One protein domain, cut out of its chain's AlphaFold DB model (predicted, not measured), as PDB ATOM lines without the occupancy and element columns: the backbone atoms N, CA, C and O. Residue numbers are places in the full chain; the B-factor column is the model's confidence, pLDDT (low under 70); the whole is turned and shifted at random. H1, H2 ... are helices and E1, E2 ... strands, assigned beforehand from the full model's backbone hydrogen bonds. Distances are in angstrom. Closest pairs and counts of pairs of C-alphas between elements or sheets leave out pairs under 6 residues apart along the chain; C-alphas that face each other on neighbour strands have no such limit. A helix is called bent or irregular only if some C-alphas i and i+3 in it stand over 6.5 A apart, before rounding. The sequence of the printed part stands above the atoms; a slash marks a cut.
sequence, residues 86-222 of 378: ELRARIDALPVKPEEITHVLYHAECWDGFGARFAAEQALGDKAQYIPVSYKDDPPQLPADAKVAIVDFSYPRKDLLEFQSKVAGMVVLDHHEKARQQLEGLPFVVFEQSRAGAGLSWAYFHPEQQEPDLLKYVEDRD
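Overview. This is residues 86 to 222 of the 378 residues of the protein "DHHA1 domain-containing protein" of bacterium SCN 62-11 (UniProt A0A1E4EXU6). A twisted wall of five parallel strands has H2 and H5 packed side by side over one face, with H6 packing on those two helices away from the sheet. H3 covers part of the opposite face, H1 lies near edge strand E5, and H4 only grazes the sheet. The 137 printed residues hold six named helices and five named strands, in the order H1 E1 H2 E2 E3 H3 E4 H4 E5 H5 H6; the sheet runs E2 E1 E3 E4 E5. The class is mixed, helices and strands, and the whole is compact, with a radius of gyration of the C-alphas of 13.4 A and spans of 37 by 32 by 30 A.

Along the chain. Find C-alpha 86 at (87.464, -46.388, -47.166), where H1, residues 86 to 92, begins. Next come E1, residues 103 to 107, 13.5 A long, and H2, residues 111 to 127, 22.7 A. H2 has a kink of 65 degrees near residue 121 and is irregular, with C-alphas 123 and 126 9.7 A apart. E2 is residues 129 to 133, E3 147 to 151 and H3 157 to 164. E4, residues 169 to 174, 16.8 A long, starts at C-alpha 169, (68.181, -45.593, -34.690). H4, residues 177 to 183, is irregular, with C-alphas 178 and 181 7.4 A apart. E5 is residues 189 to 191, H5 197 to 205, and H6, 213 to 222, 14.3 A long, ends at C-alpha 222, (75.295, -62.107, -56.543).

Arrangement. Look across the sheet for N 131 and O 104 at 2.8 A between E2 and E1, N 105 and O 149 at 2.8 A between E1 and E3, N 171 and O 148 at 2.8 A between E3 and E4, and N 190 and O 172 at 2.9 A between E4 and E5. E1, H2, E2; E3, H3, E4; and E4, H4, E5 are strand-helix-strand units, parallel neighbour strands with a helix between, with right-handed crossovers. H2 and H5 are on the same face, at heights over the sheet of 8.4 A and 8.9 A; they touch at C-alphas 116 and 198, their closest, 3.7 A apart, at a shallow tilt of 23 degrees, the same way. H3 is on the opposite face, over E4. H5 and H6 form a helical hairpin, closest at C-alphas 198 and 215, 6.3 A. H1 touches H5, closest at C-alphas 91 and 204, 6.2 A. Every O i to N i+4 pair is within hydrogen-bond range in H1, H3, H5 and H6; H2 has 10 of 13, and H4 1 of 3 beside 3 of 4 O i to N i+3 pairs.

Size, cuts and confidence. The C-alphas of Ala 144 and Asp 220, the two farthest apart, are 37.1 A from each other. The printed part has no cut, and its one long link is residues 134 to 146, between E2 and E3. Mean pLDDT of the printed part is 96.3, and no printed residue is under 70.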
ATOM      1  N   GLU A  86      88.472 -47.426 -46.925       95.19
ATOM      2  CA  GLU A  86      87.464 -46.388 -47.166       95.19
ATOM      3  C   GLU A  86      86.054 -46.887 -46.839       95.19
ATOM      4  O   GLU A  86      85.271 -46.170 -46.209       95.19
ATOM      5  N   LEU A  87      85.726 -48.120 -47.242       95.56
ATOM      6  CA  LEU A  87      84.459 -48.751 -46.889       95.56
ATOM      7  C   LEU A  87      84.361 -48.956 -45.372       95.56
ATOM      8  O   LEU A  87      83.358 -48.573 -44.773       95.56
ATOM      9  N   ARG A  88      85.420 -49.475 -44.741       95.56
ATOM     10  CA  ARG A  88      85.509 -49.654 -43.283       95.56
ATOM     11  C   ARG A  88      85.238 -48.346 -42.542       95.56
ATOM     12  O   ARG A  88      84.366 -48.316 -41.679       95.56
ATOM     13  N   ALA A  89      85.893 -47.253 -42.939       96.94
ATOM     14  CA  ALA A  89      85.694 -45.943 -42.322       96.94
ATOM     15  C   ALA A  89      84.239 -45.447 -42.421       96.94
ATOM     16  O   ALA A  89      83.716 -44.865 -41.472       96.94
ATOM     17  N   ARG A  90      83.561 -45.697 -43.551       97.56
ATOM     18  CA  ARG A  90      82.138 -45.351 -43.733       97.56
ATOM     19  C   ARG A  90      81.224 -46.200 -42.851       97.56
ATOM     20  O   ARG A  90      80.283 -45.662 -42.278       97.56
ATOM     21  N   ILE A  91      81.515 -47.494 -42.718       97.88
ATOM     22  CA  ILE A  91      80.785 -48.401 -41.824       97.88
ATOM     23  C   ILE A  91      80.994 -47.984 -40.357       97.88
ATOM     24  O   ILE A  91      80.029 -47.908 -39.600       97.88
ATOM     25  N   ASP A  92      82.217 -47.629 -39.954       96.81
ATOM     26  CA  ASP A  92      82.524 -47.176 -38.585       96.81
ATOM     27  C   ASP A  92      81.843 -45.856 -38.216       96.81
ATOM     28  O   ASP A  92      81.507 -45.630 -37.047       96.81
ATOM     29  N   ALA A  93      81.612 -44.999 -39.213       97.75
ATOM     30  CA  ALA A  93      80.917 -43.729 -39.062       97.75
ATOM     31  C   ALA A  93      79.393 -43.873 -38.889       97.75
ATOM     32  O   ALA A  93      78.735 -42.878 -38.574       97.75
ATOM     33  N   LEU A  94      78.822 -45.074 -39.062       98.50
ATOM     34  CA  LEU A  94      77.389 -45.292 -38.870       98.50
ATOM     35  C   LEU A  94      76.957 -44.968 -37.424       98.50
ATOM     36  O   LEU A  94      77.683 -45.275 -36.466       98.50
ATOM     37  N   PRO A  95      75.763 -44.361 -37.255       97.38
ATOM     38  CA  PRO A  95      75.319 -43.805 -35.977       97.38
ATOM     39  C   PRO A  95      74.862 -44.858 -34.960       97.38
ATOM     40  O   PRO A  95      74.788 -44.547 -33.777       97.38
ATOM     41  N   VAL A  96      74.546 -46.075 -35.405       98.25
ATOM     42  CA  VAL A  96      74.142 -47.194 -34.543       98.25
ATOM     43  C   VAL A  96      75.192 -48.287 -34.651       98.25
ATOM     44  O   VAL A  96      75.584 -48.651 -35.767       98.25
ATOM     45  N   LYS A  97      75.664 -48.803 -33.513       98.12
ATOM     46  CA  LYS A  97      76.641 -49.896 -33.479       98.12
ATOM     47  C   LYS A  97      75.963 -51.262 -33.605       98.12
ATOM     48  O   LYS A  97      74.800 -51.386 -33.213       98.12
ATOM     49  N   PRO A  98      76.663 -52.275 -34.153       98.12
ATOM     50  CA  PRO A  98      76.090 -53.595 -34.398       98.12
ATOM     51  C   PRO A  98      75.352 -54.177 -33.192       98.12
ATOM     52  O   PRO A  98      74.198 -54.570 -33.314       98.12
ATOM     53  N   GLU A  99      75.973 -54.153 -32.013       97.75
ATOM     54  CA  GLU A  99      75.450 -54.704 -30.760       97.75
ATOM     55  C   GLU A  99      74.201 -53.991 -30.220       97.75
ATOM     56  O   GLU A  99      73.536 -54.504 -29.320       97.75
ATOM     57  N   GLU A 100      73.883 -52.810 -30.753       98.38
ATOM     58  CA  GLU A 100      72.700 -52.043 -30.380       98.38
ATOM     59  C   GLU A 100      71.485 -52.376 -31.258       98.38
ATOM     60  O   GLU A 100      70.376 -51.945 -30.940       98.38
ATOM     61  N   ILE A 101      71.670 -53.104 -32.363       98.81
ATOM     62  CA  ILE A 101      70.589 -53.463 -33.284       98.81
ATOM     63  C   ILE A 101      69.615 -54.436 -32.612       98.81
ATOM     64  O   ILE A 101      69.996 -55.431 -32.004       98.81
ATOM     65  N   THR A 102      68.326 -54.142 -32.773       98.75
ATOM     66  CA  THR A 102      67.204 -54.907 -32.195       98.75
ATOM     67  C   THR A 102      66.293 -55.502 -33.263       98.75
ATOM     68  O   THR A 102      65.574 -56.459 -32.997       98.75
ATOM     69  N   HIS A 103      66.302 -54.943 -34.475       98.81
ATOM     70  CA  HIS A 103      65.485 -55.406 -35.591       98.81
ATOM     71  C   HIS A 103      66.318 -55.375 -36.870       98.81
ATOM     72  O   HIS A 103      66.963 -54.369 -37.165       98.81
ATOM     73  N   VAL A 104      66.287 -56.463 -37.632       98.81
ATOM     74  CA  VAL A 104      66.974 -56.621 -38.913       98.81
ATOM     75  C   VAL A 104      65.920 -56.891 -39.974       98.81
ATOM     76  O   VAL A 104      65.271 -57.936 -39.961       98.81
ATOM     77  N   LEU A 105      65.737 -55.944 -40.884       98.69
ATOM     78  CA  LEU A 105      64.891 -56.098 -42.057       98.69
ATOM     79  C   LEU A 105      65.795 -56.527 -43.203       98.69
ATOM     80  O   LEU A 105      66.811 -55.877 -43.449       98.69
ATOM     81  N   TYR A 106      65.424 -57.584 -43.915       98.12
ATOM     82  CA  TYR A 106      66.237 -58.130 -45.000       98.12
ATOM     83  C   TYR A 106      65.393 -58.493 -46.216       98.12
ATOM     84  O   TYR A 106      64.196 -58.763 -46.083       98.12
ATOM     85  N   HIS A 107      66.010 -58.520 -47.396       96.00
ATOM     86  CA  HIS A 107      65.302 -58.892 -48.612       96.00
ATOM     87  C   HIS A 107      64.879 -60.372 -48.583       96.00
ATOM     88  O   HIS A 107      65.702 -61.274 -48.412       96.00
ATOM     89  N   ALA A 108      63.575 -60.622 -48.715       93.56
ATOM     90  CA  ALA A 108      62.997 -61.962 -48.688       93.56
ATOM     91  C   ALA A 108      63.322 -62.763 -49.962       93.56
ATOM     92  O   ALA A 108      63.471 -62.198 -51.040       93.56
ATOM     93  N   GLU A 109      63.378 -64.094 -49.834       87.88
ATOM     94  CA  GLU A 109      63.515 -65.048 -50.954       87.88
ATOM     95  C   GLU A 109      64.758 -64.837 -51.849       87.88
ATOM     96  O   GLU A 109      64.830 -65.340 -52.972       87.88
ATOM     97  N   CYS A 110      65.777 -64.149 -51.329       92.19
ATOM     98  CA  CYS A 110      67.060 -63.905 -51.980       92.19
ATOM     99  C   CYS A 110      68.200 -64.533 -51.163       92.19
ATOM    100  O   CYS A 110      68.202 -64.446 -49.936       92.19
ATOM    101  N   TRP A 111      69.184 -65.160 -51.821       95.50
ATOM    102  CA  TRP A 111      70.355 -65.706 -51.117       95.50
ATOM    103  C   TRP A 111      71.226 -64.609 -50.519       95.50
ATOM    104  O   TRP A 111      71.761 -64.816 -49.435       95.50
ATOM    105  N   ASP A 112      71.339 -63.462 -51.188       97.50
ATOM    106  CA  ASP A 112      72.105 -62.332 -50.671       97.50
ATOM    107  C   ASP A 112      71.427 -61.743 -49.426       97.50
ATOM    108  O   ASP A 112      72.030 -61.679 -48.358       97.50
ATOM    109  N   GLY A 113      70.118 -61.489 -49.502       97.81
ATOM    110  CA  GLY A 113      69.318 -61.024 -48.367       97.81
ATOM    111  C   GLY A 113      69.287 -62.003 -47.201       97.81
ATOM    112  O   GLY A 113      69.404 -61.596 -46.041       97.81
ATOM    113  N   PHE A 114      69.208 -63.306 -47.477       98.31
ATOM    114  CA  PHE A 114      69.338 -64.311 -46.427       98.31
ATOM    115  C   PHE A 114      70.758 -64.355 -45.847       98.31
ATOM    116  O   PHE A 114      70.896 -64.434 -44.629       98.31
ATOM    117  N   GLY A 115      71.803 -64.242 -46.672       98.44
ATOM    118  CA  GLY A 115      73.198 -64.156 -46.228       98.44
ATOM    119  C   GLY A 115      73.475 -62.918 -45.371       98.44
ATOM    120  O   GLY A 115      74.147 -63.008 -44.345       98.44
ATOM    121  N   ALA A 116      72.878 -61.780 -45.724       98.62
ATOM    122  CA  ALA A 116      72.920 -60.537 -44.965       98.62
ATOM    123  C   ALA A 116      72.274 -60.687 -43.583       98.62
ATOM    124  O   ALA A 116      72.855 -60.329 -42.553       98.62
ATOM    125  N   ARG A 117      71.089 -61.300 -43.547       98.44
ATOM    126  CA  ARG A 117      70.398 -61.641 -42.304       98.44
ATOM    127  C   ARG A 117      71.160 -62.679 -41.477       98.44
ATOM    128  O   ARG A 117      71.230 -62.537 -40.259       98.44
ATOM    129  N   PHE A 118      71.750 -63.687 -42.113       98.44
ATOM    130  CA  PHE A 118      72.591 -64.693 -41.467       98.44
ATOM    131  C   PHE A 118      73.805 -64.045 -40.788       98.44
ATOM    132  O   PHE A 118      74.059 -64.314 -39.617       98.44
ATOM    133  N   ALA A 119      74.497 -63.124 -41.468       98.50
ATOM    134  CA  ALA A 119      75.600 -62.361 -40.885       98.50
ATOM    135  C   ALA A 119      75.168 -61.607 -39.614       98.50
ATOM    136  O   ALA A 119      75.858 -61.666 -38.594       98.50
ATOM    137  N   ALA A 120      74.003 -60.954 -39.647       98.69
ATOM    138  CA  ALA A 120      73.446 -60.271 -38.482       98.69
ATOM    139  C   ALA A 120      73.091 -61.237 -37.340       98.69
ATOM    140  O   ALA A 120      73.338 -60.945 -36.170       98.69
ATOM    141  N   GLU A 121      72.523 -62.402 -37.657       98.50
ATOM    142  CA  GLU A 121      72.165 -63.407 -36.657       98.50
ATOM    143  C   GLU A 121      73.367 -64.012 -35.948       98.50
ATOM    144  O   GLU A 121      73.337 -64.134 -34.726       98.50
ATOM    145  N   GLN A 122      74.453 -64.286 -36.666       97.81
ATOM    146  CA  GLN A 122      75.681 -64.784 -36.045       97.81
ATOM    147  C   GLN A 122      76.264 -63.799 -35.010       97.81
ATOM    148  O   GLN A 122      76.932 -64.222 -34.070       97.81
ATOM    149  N   ALA A 123      76.005 -62.490 -35.144       98.06
ATOM    150  CA  ALA A 123      76.437 -61.481 -34.170       98.06
ATOM    151  C   ALA A 123      75.435 -61.270 -33.020       98.06
ATOM    152  O   ALA A 123      75.833 -61.034 -31.875       98.06
ATOM    153  N   LEU A 124      74.135 -61.304 -33.319       98.38
ATOM    154  CA  LEU A 124      73.089 -60.844 -32.400       98.38
ATOM    155  C   LEU A 124      72.326 -61.983 -31.714       98.38
ATOM    156  O   LEU A 124      71.900 -61.813 -30.568       98.38
ATOM    157  N   GLY A 125      72.168 -63.131 -32.374       97.81
ATOM    158  CA  GLY A 125      71.312 -64.227 -31.923       97.81
ATOM    159  C   GLY A 125      69.918 -63.739 -31.510       97.81
ATOM    160  O   GLY A 125      69.324 -62.876 -32.150       97.81
ATOM    161  N   ASP A 126      69.428 -64.214 -30.367       97.38
ATOM    162  CA  ASP A 126      68.090 -63.879 -29.853       97.38
ATOM    163  C   ASP A 126      67.920 -62.413 -29.392       97.38
ATOM    164  O   ASP A 126      66.851 -62.030 -28.910       97.38
ATOM    165  N   LYS A 127      68.959 -61.571 -29.496       97.81
ATOM    166  CA  LYS A 127      68.878 -60.145 -29.128       97.81
ATOM    167  C   LYS A 127      68.139 -59.300 -30.165       97.81
ATOM    168  O   LYS A 127      67.778 -58.166 -29.853       97.81
ATOM    169  N   ALA A 128      67.933 -59.824 -31.373       98.50
ATOM    170  CA  ALA A 128      67.263 -59.111 -32.448       98.50
ATOM    171  C   ALA A 128      66.134 -59.927 -33.087       98.50
ATOM    172  O   ALA A 128      66.109 -61.154 -33.047       98.50
ATOM    173  N   GLN A 129      65.191 -59.215 -33.699       98.50
ATOM    174  CA  GLN A 129      64.158 -59.795 -34.550       98.50
ATOM    175  C   GLN A 129      64.572 -59.706 -36.018       98.50
ATOM    176  O   GLN A 129      65.046 -58.664 -36.464       98.50
ATOM    177  N   TYR A 130      64.338 -60.771 -36.781       98.38
ATOM    178  CA  TYR A 130      64.670 -60.850 -38.204       98.38
ATOM    179  C   TYR A 130      63.382 -60.858 -39.022       98.38
ATOM    180  O   TYR A 130      62.584 -61.787 -38.910       98.38
ATOM    181  N   ILE A 131      63.170 -59.815 -39.823       98.06
ATOM    182  CA  ILE A 131      61.914 -59.561 -40.528       98.06
ATOM    183  C   ILE A 131      62.173 -59.622 -42.042       98.06
ATOM    184  O   ILE A 131      62.859 -58.739 -42.563       98.06
ATOM    185  N   PRO A 132      61.653 -60.637 -42.759       97.00
ATOM    186  CA  PRO A 132      61.751 -60.686 -44.215       97.00
ATOM    187  C   PRO A 132      60.870 -59.605 -44.845       97.00
ATOM    188  O   PRO A 132      59.736 -59.400 -44.412       97.00
ATOM    189  N   VAL A 133      61.383 -58.940 -45.881       95.69
ATOM    190  CA  VAL A 133      60.695 -57.856 -46.593       95.69
ATOM    191  C   VAL A 133      60.777 -58.060 -48.105       95.69
ATOM    192  O   VAL A 133      61.847 -58.290 -48.676       95.69
ATOM    193  N   SER A 134      59.635 -57.923 -48.774       89.62
ATOM    194  CA  SER A 134      59.538 -57.817 -50.231       89.62
ATOM    195  C   SER A 134      59.444 -56.348 -50.655       89.62
ATOM    196  O   SER A 134      58.872 -55.528 -49.950       89.62
ATOM    197  N   TYR A 135      59.912 -55.988 -51.857       76.56
ATOM    198  CA  TYR A 135      59.917 -54.590 -52.349       76.56
ATOM    199  C   TYR A 135      58.555 -53.865 -52.367       76.56
ATOM    200  O   TYR A 135      58.512 -52.659 -52.595       76.56
ATOM    201  N   LYS A 136      57.441 -54.588 -52.224       78.62
ATOM    202  CA  LYS A 136      56.082 -54.023 -52.229       78.62
ATOM    203  C   LYS A 136      55.514 -53.817 -50.832       78.62
ATOM    204  O   LYS A 136      54.396 -53.319 -50.725       78.62
ATOM    205  N   ASP A 137      56.242 -54.242 -49.812       85.44
ATOM    206  CA  ASP A 137      55.796 -54.125 -48.440       85.44
ATOM    207  C   ASP A 137      56.067 -52.701 -47.952       85.44
ATOM    208  O   ASP A 137      57.110 -52.107 -48.240       85.44
ATOM    209  N   ASP A 138      55.113 -52.152 -47.209       92.00
ATOM    210  CA  ASP A 138      55.329 -50.913 -46.476       92.00
ATOM    211  C   ASP A 138      56.308 -51.162 -45.313       92.00
ATOM    212  O   ASP A 138      56.343 -52.271 -44.764       92.00
ATOM    213  N   PRO A 139      57.066 -50.139 -44.865       94.44
ATOM    214  CA  PRO A 139      57.871 -50.254 -43.657       94.44
ATOM    215  C   PRO A 139      57.044 -50.780 -42.468       94.44
ATOM    216  O   PRO A 139      55.951 -50.259 -42.204       94.44
ATOM    217  N   PRO A 140      57.535 -51.791 -41.724       95.12
ATOM    218  CA  PRO A 140      56.781 -52.382 -40.628       95.12
ATOM    219  C   PRO A 140      56.602 -51.387 -39.477       95.12
ATOM    220  O   PRO A 140      57.428 -50.506 -39.239       95.12
ATOM    221  N   GLN A 141      55.527 -51.560 -38.710       95.38
ATOM    222  CA  GLN A 141      55.330 -50.820 -37.464       95.38
ATOM    223  C   GLN A 141      56.209 -51.438 -36.372       95.38
ATOM    224  O   GLN A 141      55.978 -52.579 -35.974       95.38
ATOM    225  N   LEU A 142      57.202 -50.688 -35.891       97.38
ATOM    226  CA  LEU A 142      58.129 -51.113 -34.840       97.38
ATOM    227  C   LEU A 142      57.992 -50.238 -33.581       97.38
ATOM    228  O   LEU A 142      57.490 -49.113 -33.671       97.38
ATOM    229  N   PRO A 143      58.439 -50.724 -32.408       97.56
ATOM    230  CA  PRO A 143      58.552 -49.903 -31.205       97.56
ATOM    231  C   PRO A 143      59.409 -48.648 -31.431       97.56
ATOM    232  O   PRO A 143      60.384 -48.678 -32.179       97.56
ATOM    233  N   ALA A 144      59.078 -47.543 -30.758       97.38
ATOM    234  CA  ALA A 144      59.795 -46.274 -30.929       97.38
ATOM    235  C   ALA A 144      61.265 -46.334 -30.469       97.38
ATOM    236  O   ALA A 144      62.097 -45.568 -30.946       97.38
ATOM    237  N   ASP A 145      61.594 -47.249 -29.556       98.06
ATOM    238  CA  ASP A 145      62.949 -47.527 -29.082       98.06
ATOM    239  C   ASP A 145      63.727 -48.501 -29.988       98.06
ATOM    240  O   ASP A 145      64.892 -48.796 -29.713       98.06
ATOM    241  N   ALA A 146      63.125 -48.968 -31.090       98.56
ATOM    242  CA  ALA A 146      63.779 -49.869 -32.027       98.56
ATOM    243  C   ALA A 146      65.029 -49.234 -32.652       98.56
ATOM    244  O   ALA A 146      65.036 -48.088 -33.105       98.56
ATOM    245  N   LYS A 147      66.086 -50.037 -32.729       98.69
ATOM    246  CA  LYS A 147      67.302 -49.775 -33.500       98.69
ATOM    247  C   LYS A 147      67.373 -50.765 -34.649       98.69
ATOM    248  O   LYS A 147      67.428 -51.975 -34.415       98.69
ATOM    249  N   VAL A 148      67.303 -50.240 -35.864       98.81
ATOM    250  CA  VAL A 148      66.932 -50.998 -37.056       98.81
ATOM    251  C   VAL A 148      68.107 -51.107 -38.019       98.81
ATOM    252  O   VAL A 148      68.678 -50.091 -38.400       98.81
ATOM    253  N   ALA A 149      68.433 -52.316 -38.462       98.88
ATOM    254  CA  ALA A 149      69.278 -52.541 -39.627       98.88
ATOM    255  C   ALA A 149      68.403 -52.945 -40.813       98.88
ATOM    256  O   ALA A 149      67.609 -53.875 -40.703       98.88
ATOM    257  N   ILE A 150      68.536 -52.249 -41.936       98.69
ATOM    258  CA  ILE A 150      67.960 -52.650 -43.221       98.69
ATOM    259  C   ILE A 150      69.117 -53.150 -44.081       98.69
ATOM    260  O   ILE A 150      70.072 -52.404 -44.303       98.69
ATOM    261  N   VAL A 151      69.066 -54.406 -44.513       98.62
ATOM    262  CA  VAL A 151      70.177 -55.064 -45.210       98.62
ATOM    263  C   VAL A 151      69.720 -55.688 -46.522       98.62
ATOM    264  O   VAL A 151      68.649 -56.289 -46.580       98.62
ATOM    265  N   ASP A 152      70.535 -55.547 -47.567       97.75
ATOM    266  CA  ASP A 152      70.274 -56.059 -48.925       97.75
ATOM    267  C   ASP A 152      69.069 -55.425 -49.650       97.75
ATOM    268  O   ASP A 152      68.600 -55.895 -50.679       97.75
ATOM    269  N   PHE A 153      68.522 -54.332 -49.127       96.62
ATOM    270  CA  PHE A 153      67.542 -53.520 -49.843       96.62
ATOM    271  C   PHE A 153      67.389 -52.155 -49.177       96.62
ATOM    272  O   PHE A 153      67.936 -51.877 -48.106       96.62
ATOM    273  N   SER A 154      66.566 -51.310 -49.786       95.25
ATOM    274  CA  SER A 154      66.118 -50.066 -49.182       95.25
ATOM    275  C   SER A 154      64.727 -49.658 -49.658       95.25
ATOM    276  O   SER A 154      64.282 -50.003 -50.755       95.25
ATOM    277  N   TYR A 155      64.036 -48.897 -48.810       96.00
ATOM    278  CA  TYR A 155      62.788 -48.228 -49.168       96.00
ATOM    279  C   TYR A 155      63.058 -46.962 -49.999       96.00
ATOM    280  O   TYR A 155      64.136 -46.366 -49.883       96.00
ATOM    281  N   PRO A 156      62.076 -46.478 -50.784       94.50
ATOM    282  CA  PRO A 156      62.148 -45.154 -51.397       94.50
ATOM    283  C   PRO A 156      62.476 -44.069 -50.362       94.50
ATOM    284  O   PRO A 156      62.015 -44.132 -49.223       94.50
ATOM    285  N   ARG A 157      63.235 -43.032 -50.752       96.12
ATOM    286  CA  ARG A 157      63.803 -42.048 -49.807       96.12
ATOM    287  C   ARG A 157      62.765 -41.432 -48.873       96.12
ATOM    288  O   ARG A 157      63.041 -41.231 -47.696       96.12
ATOM    289  N   LYS A 158      61.582 -41.110 -49.404       96.50
ATOM    290  CA  LYS A 158      60.484 -40.528 -48.625       96.50
ATOM    291  C   LYS A 158      60.060 -41.466 -47.490       96.50
ATOM    292  O   LYS A 158      60.025 -41.034 -46.342       96.50
ATOM    293  N   ASP A 159      59.789 -42.724 -47.817       96.44
ATOM    294  CA  ASP A 159      59.290 -43.720 -46.867       96.44
ATOM    295  C   ASP A 159      60.392 -44.124 -45.881       96.44
ATOM    296  O   ASP A 159      60.137 -44.276 -44.689       96.44
ATOM    297  N   LEU A 160      61.644 -44.188 -46.352       97.12
ATOM    298  CA  LEU A 160      62.817 -44.432 -45.517       97.12
ATOM    299  C   LEU A 160      63.013 -43.337 -44.456       97.12
ATOM    300  O   LEU A 160      63.246 -43.649 -43.291       97.12
ATOM    301  N   LEU A 161      62.898 -42.058 -44.834       98.12
ATOM    302  CA  LEU A 161      63.012 -40.930 -43.900       98.12
ATOM    303  C   LEU A 161      61.838 -40.874 -42.919       98.12
ATOM    304  O   LEU A 161      62.034 -40.593 -41.737       98.12
ATOM    305  N   GLU A 162      60.622 -41.163 -43.388       97.88
ATOM    306  CA  GLU A 162      59.462 -41.271 -42.507       97.88
ATOM    307  C   GLU A 162      59.651 -42.405 -41.492       97.88
ATOM    308  O   GLU A 162      59.397 -42.213 -40.302       97.88
ATOM    309  N   PHE A 163      60.141 -43.564 -41.932       98.00
ATOM    310  CA  PHE A 163      60.409 -44.695 -41.054       98.00
ATOM    311  C   PHE A 163      61.527 -44.390 -40.053       98.00
ATOM    312  O   PHE A 163      61.356 -44.630 -38.860       98.00
ATOM    313  N   GLN A 164      62.623 -43.772 -40.505       97.94
ATOM    314  CA  GLN A 164      63.730 -43.353 -39.644       97.94
ATOM    315  C   GLN A 164      63.270 -42.406 -38.527       97.94
ATOM    316  O   GLN A 164      63.758 -42.519 -37.408       97.94
ATOM    317  N   SER A 165      62.287 -41.535 -38.787       97.75
ATOM    318  CA  SER A 165      61.743 -40.621 -37.771       97.75
ATOM    319  C   SER A 165      60.927 -41.306 -36.664       97.75
ATOM    320  O   SER A 165      60.644 -40.683 -35.640       97.75
ATOM    321  N   LYS A 166      60.527 -42.569 -36.868       98.06
ATOM    322  CA  LYS A 166      59.667 -43.341 -35.955       98.06
ATOM    323  C   LYS A 166      60.445 -44.315 -35.066       98.06
ATOM    324  O   LYS A 166      59.840 -44.901 -34.174       98.06
ATOM    325  N   VAL A 167      61.744 -44.494 -35.303       98.50
ATOM    326  CA  VAL A 167      62.603 -45.452 -34.592       98.50
ATOM    327  C   VAL A 167      63.795 -44.737 -33.949       98.50
ATOM    328  O   VAL A 167      64.203 -43.666 -34.394       98.50
ATOM    329  N   ALA A 168      64.375 -45.316 -32.897       98.38
ATOM    330  CA  ALA A 168      65.462 -44.697 -32.137       98.38
ATOM    331  C   ALA A 168      66.800 -44.667 -32.889       98.38
ATOM    332  O   ALA A 168      67.668 -43.848 -32.582       98.38
ATOM    333  N   GLY A 169      66.987 -45.557 -33.861       98.25
ATOM    334  CA  GLY A 169      68.181 -45.593 -34.690       98.25
ATOM    335  C   GLY A 169      67.976 -46.447 -35.930       98.25
ATOM    336  O   GLY A 169      67.173 -47.379 -35.931       98.25
ATOM    337  N   MET A 170      68.714 -46.131 -36.988       98.62
ATOM    338  CA  MET A 170      68.665 -46.872 -38.240       98.62
ATOM    339  C   MET A 170      70.064 -46.990 -38.835       98.62
ATOM    340  O   MET A 170      70.864 -46.063 -38.699       98.62
ATOM    341  N   VAL A 171      70.327 -48.105 -39.509       98.75
ATOM    342  CA  VAL A 171      71.396 -48.271 -40.497       98.75
ATOM    343  C   VAL A 171      70.822 -48.935 -41.744       98.75
ATOM    344  O   VAL A 171      69.924 -49.770 -41.645       98.75
ATOM    345  N   VAL A 172      71.331 -48.566 -42.916       98.81
ATOM    346  CA  VAL A 172      70.996 -49.206 -44.195       98.81
ATOM    347  C   VAL A 172      72.282 -49.644 -44.878       98.81
ATOM    348  O   VAL A 172      73.188 -48.827 -45.057       98.81
ATOM    349  N   LEU A 173      72.341 -50.916 -45.262       98.62
ATOM    350  CA  LEU A 173      73.437 -51.531 -46.005       98.62
ATOM    351  C   LEU A 173      72.867 -52.048 -47.329       98.62
ATOM    352  O   LEU A 173      72.091 -53.003 -47.334       98.62
ATOM    353  N   ASP A 174      73.207 -51.392 -48.437       97.69
ATOM    354  CA  ASP A 174      72.617 -51.691 -49.747       97.69
ATOM    355  C   ASP A 174      73.649 -51.527 -50.879       97.69
ATOM    356  O   ASP A 174      74.616 -50.772 -50.766       97.69
ATOM    357  N   HIS A 175      73.431 -52.222 -51.988       95.44
ATOM    358  CA  HIS A 175      74.299 -52.240 -53.171       95.44
ATOM    359  C   HIS A 175      73.516 -52.073 -54.493       95.44
ATOM    360  O   HIS A 175      74.097 -51.837 -55.561       95.44
ATOM    361  N   HIS A 176      72.180 -52.092 -54.433       91.81
ATOM    362  CA  HIS A 176      71.300 -52.017 -55.596       91.81
ATOM    363  C   HIS A 176      71.362 -50.650 -56.298       91.81
ATOM    364  O   HIS A 176      70.960 -49.627 -55.746       91.81
ATOM    365  N   GLU A 177      71.765 -50.605 -57.574       86.88
ATOM    366  CA  GLU A 177      71.934 -49.333 -58.315       86.88
ATOM    367  C   GLU A 177      70.671 -48.464 -58.334       86.88
ATOM    368  O   GLU A 177      70.754 -47.240 -58.253       86.88
ATOM    369  N   LYS A 178      69.485 -49.084 -58.365       85.12
ATOM    370  CA  LYS A 178      68.203 -48.363 -58.305       85.12
ATOM    371  C   LYS A 178      68.051 -47.504 -57.046       85.12
ATOM    372  O   LYS A 178      67.358 -46.489 -57.089       85.12
ATOM    373  N   ALA A 179      68.678 -47.903 -55.942       89.44
ATOM    374  CA  ALA A 179      68.605 -47.208 -54.667       89.44
ATOM    375  C   ALA A 179      69.629 -46.072 -54.539       89.44
ATOM    376  O   ALA A 179      69.428 -45.162 -53.736       89.44
ATOM    377  N   ARG A 180      70.694 -46.065 -55.353       91.12
ATOM    378  CA  ARG A 180      71.845 -45.158 -55.214       91.12
ATOM    379  C   ARG A 180      71.455 -43.697 -54.991       91.12
ATOM    380  O   ARG A 180      71.863 -43.086 -54.008       91.12
ATOM    381  N   GLN A 181      70.638 -43.144 -55.888       92.69
ATOM    382  CA  GLN A 181      70.205 -41.742 -55.812       92.69
ATOM    383  C   GLN A 181      69.275 -41.483 -54.620       92.69
ATOM    384  O   GLN A 181      69.298 -40.406 -54.029       92.69
ATOM    385  N   GLN A 182      68.450 -42.464 -54.246       93.75
ATOM    386  CA  GLN A 182      67.534 -42.344 -53.109       93.75
ATOM    387  C   GLN A 182      68.296 -42.308 -51.779       93.75
ATOM    388  O   GLN A 182      67.892 -41.598 -50.857       93.75
ATOM    389  N   LEU A 183      69.420 -43.020 -51.709       96.62
ATOM    390  CA  LEU A 183      70.244 -43.186 -50.516       96.62
ATOM    391  C   LEU A 183      71.329 -42.114 -50.338       96.62
ATOM    392  O   LEU A 183      71.889 -41.972 -49.252       96.62
ATOM    393  N   GLU A 184      71.620 -41.335 -51.380       96.12
ATOM    394  CA  GLU A 184      72.729 -40.383 -51.383       96.12
ATOM    395  C   GLU A 184      72.641 -39.350 -50.240       96.12
ATOM    396  O   GLU A 184      71.595 -38.743 -49.975       96.12
ATOM    397  N   GLY A 185      73.769 -39.153 -49.550       96.44
ATOM    398  CA  GLY A 185      73.927 -38.156 -48.487       96.44
ATOM    399  C   GLY A 185      73.229 -38.478 -47.161       96.44
ATOM    400  O   GLY A 185      73.222 -37.627 -46.273       96.44
ATOM    401  N   LEU A 186      72.635 -39.664 -47.002       97.94
ATOM    402  CA  LEU A 186      72.024 -40.070 -45.736       97.94
ATOM    403  C   LEU A 186      73.098 -40.598 -44.763       97.94
ATOM    404  O   LEU A 186      73.822 -41.529 -45.109       97.94
ATOM    405  N   PRO A 187      73.213 -40.049 -43.536       97.56
ATOM    406  CA  PRO A 187      74.312 -40.372 -42.615       97.56
ATOM    407  C   PRO A 187      74.203 -41.765 -41.978       97.56
ATOM    408  O   PRO A 187      75.145 -42.239 -41.358       97.56
ATOM    409  N   PHE A 188      73.048 -42.411 -42.112       98.25
ATOM    410  CA  PHE A 188      72.773 -43.755 -41.611       98.25
ATOM    411  C   PHE A 188      72.863 -44.822 -42.713       98.25
ATOM    412  O   PHE A 188      72.338 -45.918 -42.552       98.25
ATOM    413  N   VAL A 189      73.485 -44.506 -43.851       98.62
ATOM    414  CA  VAL A 189      73.530 -45.400 -45.011       98.62
ATOM    415  C   VAL A 189      74.962 -45.671 -45.447       98.62
ATOM    416  O   VAL A 189      75.758 -44.752 -45.641       98.62
ATOM    417  N   VAL A 190      75.258 -46.943 -45.699       98.38
ATOM    418  CA  VAL A 190      76.403 -47.374 -46.497       98.38
ATOM    419  C   VAL A 190      75.872 -48.003 -47.778       98.38
ATOM    420  O   VAL A 190      75.240 -49.053 -47.758       98.38
ATOM    421  N   PHE A 191      76.141 -47.329 -48.896       97.69
ATOM    422  CA  PHE A 191      75.860 -47.825 -50.236       97.69
ATOM    423  C   PHE A 191      77.150 -48.258 -50.932       97.69
ATOM    424  O   PHE A 191      78.039 -47.421 -51.113       97.69
ATOM    425  N   GLU A 192      77.279 -49.519 -51.333       96.06
ATOM    426  CA  GLU A 192      78.522 -50.028 -51.920       96.06
ATOM    427  C   GLU A 192      78.270 -51.115 -52.965       96.06
ATOM    428  O   GLU A 192      77.895 -52.225 -52.629       96.06
ATOM    429  N   GLN A 193      78.526 -50.816 -54.239       92.38
ATOM    430  CA  GLN A 193      78.229 -51.743 -55.342       92.38
ATOM    431  C   GLN A 193      79.296 -52.807 -55.559       92.38
ATOM    432  O   GLN A 193      79.069 -53.778 -56.276       92.38
ATOM    433  N   SER A 194      80.495 -52.597 -55.011       92.12
ATOM    434  CA  SER A 194      81.574 -53.575 -55.143       92.12
ATOM    435  C   SER A 194      81.384 -54.799 -54.249       92.12
ATOM    436  O   SER A 194      82.114 -55.775 -54.443       92.12
ATOM    437  N   ARG A 195      80.412 -54.741 -53.330       94.88
ATOM    438  CA  ARG A 195      80.075 -55.756 -52.337       94.88
ATOM    439  C   ARG A 195      78.599 -56.141 -52.445       94.88
ATOM    440  O   ARG A 195      77.776 -55.300 -52.792       94.88
ATOM    441  N   ALA A 196      78.289 -57.394 -52.144       96.44
ATOM    442  CA  ALA A 196      76.912 -57.869 -52.012       96.44
ATOM    443  C   ALA A 196      76.350 -57.525 -50.617       96.44
ATOM    444  O   ALA A 196      77.116 -57.205 -49.694       96.44
ATOM    445  N   GLY A 197      75.032 -57.592 -50.437       97.62
ATOM    446  CA  GLY A 197      74.359 -57.350 -49.160       97.62
ATOM    447  C   GLY A 197      74.889 -58.229 -48.022       97.62
ATOM    448  O   GLY A 197      75.091 -57.742 -46.902       97.62
ATOM    449  N   ALA A 198      75.193 -59.497 -48.308       97.88
ATOM    450  CA  ALA A 198      75.786 -60.451 -47.376       97.88
ATOM    451  C   ALA A 198      77.166 -59.998 -46.885       97.88
ATOM    452  O   ALA A 198      77.394 -59.917 -45.673       97.88
ATOM    453  N   GLY A 199      78.058 -59.630 -47.806       97.00
ATOM    454  CA  GLY A 199      79.400 -59.155 -47.471       97.00
ATOM    455  C   GLY A 199      79.398 -57.817 -46.734       97.00
ATOM    456  O   GLY A 199      80.127 -57.642 -45.753       97.00
ATOM    457  N   LEU A 200      78.531 -56.878 -47.138       97.75
ATOM    458  CA  LEU A 200      78.361 -55.605 -46.425       97.75
ATOM    459  C   LEU A 200      77.864 -55.808 -44.998       97.75
ATOM    460  O   LEU A 200      78.371 -55.176 -44.067       97.75
ATOM    461  N   SER A 201      76.901 -56.706 -44.821       98.56
ATOM    462  CA  SER A 201      76.374 -57.044 -43.501       98.56
ATOM    463  C   SER A 201      77.436 -57.715 -42.643       98.56
ATOM    464  O   SER A 201      77.596 -57.332 -41.486       98.56
ATOM    465  N   TRP A 202      78.227 -58.639 -43.200       98.44
ATOM    466  CA  TRP A 202      79.344 -59.233 -42.466       98.44
ATOM    467  C   TRP A 202      80.354 -58.176 -42.017       98.44
ATOM    468  O   TRP A 202      80.715 -58.126 -40.844       98.44
ATOM    469  N   ALA A 203      80.745 -57.267 -42.915       97.56
ATOM    470  CA  ALA A 203      81.660 -56.180 -42.585       97.56
ATOM    471  C   ALA A 203      81.117 -55.264 -41.473       97.56
ATOM    472  O   ALA A 203      81.892 -54.786 -40.644       97.56
ATOM    473  N   TYR A 204      79.808 -55.011 -41.422       98.56
ATOM    474  CA  TYR A 204      79.197 -54.227 -40.347       98.56
ATOM    475  C   TYR A 204      79.140 -54.996 -39.022       98.56
ATOM    476  O   TYR A 204      79.630 -54.487 -38.017       98.56
ATOM    477  N   PHE A 205      78.584 -56.211 -39.015       98.62
ATOM    478  CA  PHE A 205      78.329 -56.977 -37.790       98.62
ATOM    479  C   PHE A 205      79.577 -57.641 -37.193       98.62
ATOM    480  O   PHE A 205      79.616 -57.881 -35.987       98.62
ATOM    481  N   HIS A 206      80.606 -57.896 -38.006       97.38
ATOM    482  CA  HIS A 206      81.821 -58.616 -37.614       97.38
ATOM    483  C   HIS A 206      83.092 -57.872 -38.064       97.38
ATOM    484  O   HIS A 206      83.881 -58.405 -38.845       97.38
ATOM    485  N   PRO A 207      83.329 -56.635 -37.584       93.06
ATOM    486  CA  PRO A 207      84.347 -55.731 -38.133       93.06
ATOM    487  C   PRO A 207      85.789 -56.260 -38.075       93.06
ATOM    488  O   PRO A 207      86.623 -55.827 -38.868       93.06
ATOM    489  N   GLU A 208      86.081 -57.181 -37.157       89.81
ATOM    490  CA  GLU A 208      87.413 -57.760 -36.940       89.81
ATOM    491  C   GLU A 208      87.529 -59.212 -37.425       89.81
ATOM    492  O   GLU A 208      88.601 -59.811 -37.327       89.81
ATOM    493  N   GLN A 209      86.442 -59.806 -37.933       93.81
ATOM    494  CA  GLN A 209      86.439 -61.207 -38.346       93.81
ATOM    495  C   GLN A 209      86.549 -61.338 -39.858       93.81
ATOM    496  O   GLN A 209      85.959 -60.578 -40.627       93.81
ATOM    497  N   GLN A 210      87.266 -62.371 -40.288       92.38
ATOM    498  CA  GLN A 210      87.273 -62.757 -41.686       92.38
ATOM    499  C   GLN A 210      85.881 -63.241 -42.104       92.38
ATOM    500  O   GLN A 210      85.206 -63.940 -41.352       92.38
ATOM    501  N   GLU A 211      85.469 -62.887 -43.317       94.38
ATOM    502  CA  GLU A 211      84.213 -63.369 -43.882       94.38
ATOM    503  C   GLU A 211      84.231 -64.899 -44.067       94.38
ATOM    504  O   GLU A 211      85.227 -65.436 -44.578       94.38
ATOM    505  N   PRO A 212      83.160 -65.613 -43.674       95.19
ATOM    506  CA  PRO A 212      83.014 -67.041 -43.895       95.19
ATOM    507  C   PRO A 212      82.996 -67.349 -45.381       95.19
ATOM    508  O   PRO A 212      82.346 -66.646 -46.153       95.19
ATOM    509  N   ASP A 213      83.644 -68.442 -45.778       96.38
ATOM    510  CA  ASP A 213      83.736 -68.819 -47.189       96.38
ATOM    511  C   ASP A 213      82.362 -68.909 -47.855       96.38
ATOM    512  O   ASP A 213      82.209 -68.398 -48.957       96.38
ATOM    513  N   LEU A 214      81.346 -69.452 -47.176       97.69
ATOM    514  CA  LEU A 214      79.990 -69.534 -47.722       97.69
ATOM    515  C   LEU A 214      79.461 -68.169 -48.205       97.69
ATOM    516  O   LEU A 214      78.944 -68.089 -49.317       97.69
ATOM    517  N   LEU A 215      79.639 -67.098 -47.420       97.56
ATOM    518  CA  LEU A 215      79.183 -65.754 -47.798       97.56
ATOM    519  C   LEU A 215      80.000 -65.173 -48.957       97.56
ATOM    520  O   LEU A 215      79.420 -64.542 -49.838       97.56
ATOM    521  N   LYS A 216      81.292 -65.513 -49.059       97.31
ATOM    522  CA  LYS A 216      82.114 -65.138 -50.223       97.31
ATOM    523  C   LYS A 216      81.556 -65.720 -51.520       97.31
ATOM    524  O   LYS A 216      81.571 -65.047 -52.542       97.31
ATOM    525  N   TYR A 217      81.072 -66.966 -51.495       97.81
ATOM    526  CA  TYR A 217      80.441 -67.593 -52.665       97.81
ATOM    527  C   TYR A 217      79.058 -67.010 -52.967       97.81
ATOM    528  O   TYR A 217      78.697 -66.905 -54.139       97.81
ATOM    529  N   VAL A 218      78.301 -66.606 -51.938       97.75
ATOM    530  CA  VAL A 218      77.051 -65.847 -52.122       97.75
ATOM    531  C   VAL A 218      77.344 -64.527 -52.836       97.75
ATOM    532  O   VAL A 218      76.750 -64.269 -53.879       97.75
ATOM    533  N   GLU A 219      78.319 -63.756 -52.350       96.75
ATOM    534  CA  GLU A 219      78.731 -62.479 -52.941       96.75
ATOM    535  C   GLU A 219      79.294 -62.641 -54.365       96.75
ATOM    536  O   GLU A 219      78.943 -61.887 -55.273       96.75
ATOM    537  N   ASP A 220      80.132 -63.654 -54.602       96.38
ATOM    538  CA  ASP A 220      80.714 -63.934 -55.921       96.38
ATOM    539  C   ASP A 220      79.642 -64.276 -56.971       96.38
ATOM    540  O   ASP A 220      79.774 -63.911 -58.144       96.38
ATOM    541  N   ARG A 221      78.554 -64.937 -56.552       95.88
ATOM    542  CA  ARG A 221      77.389 -65.180 -57.403       95.88
ATOM    543  C   ARG A 221      76.529 -63.941 -57.589       95.88
ATOM    544  O   ARG A 221      76.102 -63.696 -58.718       95.88
ATOM    545  N   ASP A 222      76.211 -63.242 -56.508       95.31
ATOM    546  CA  ASP A 222      75.295 -62.107 -56.543       95.31
ATOM    547  C   ASP A 222      75.830 -61.004 -57.471       95.31
ATOM    548  O   ASP A 222      75.163 -60.583 -58.419       95.31
TER     549      ASP A 222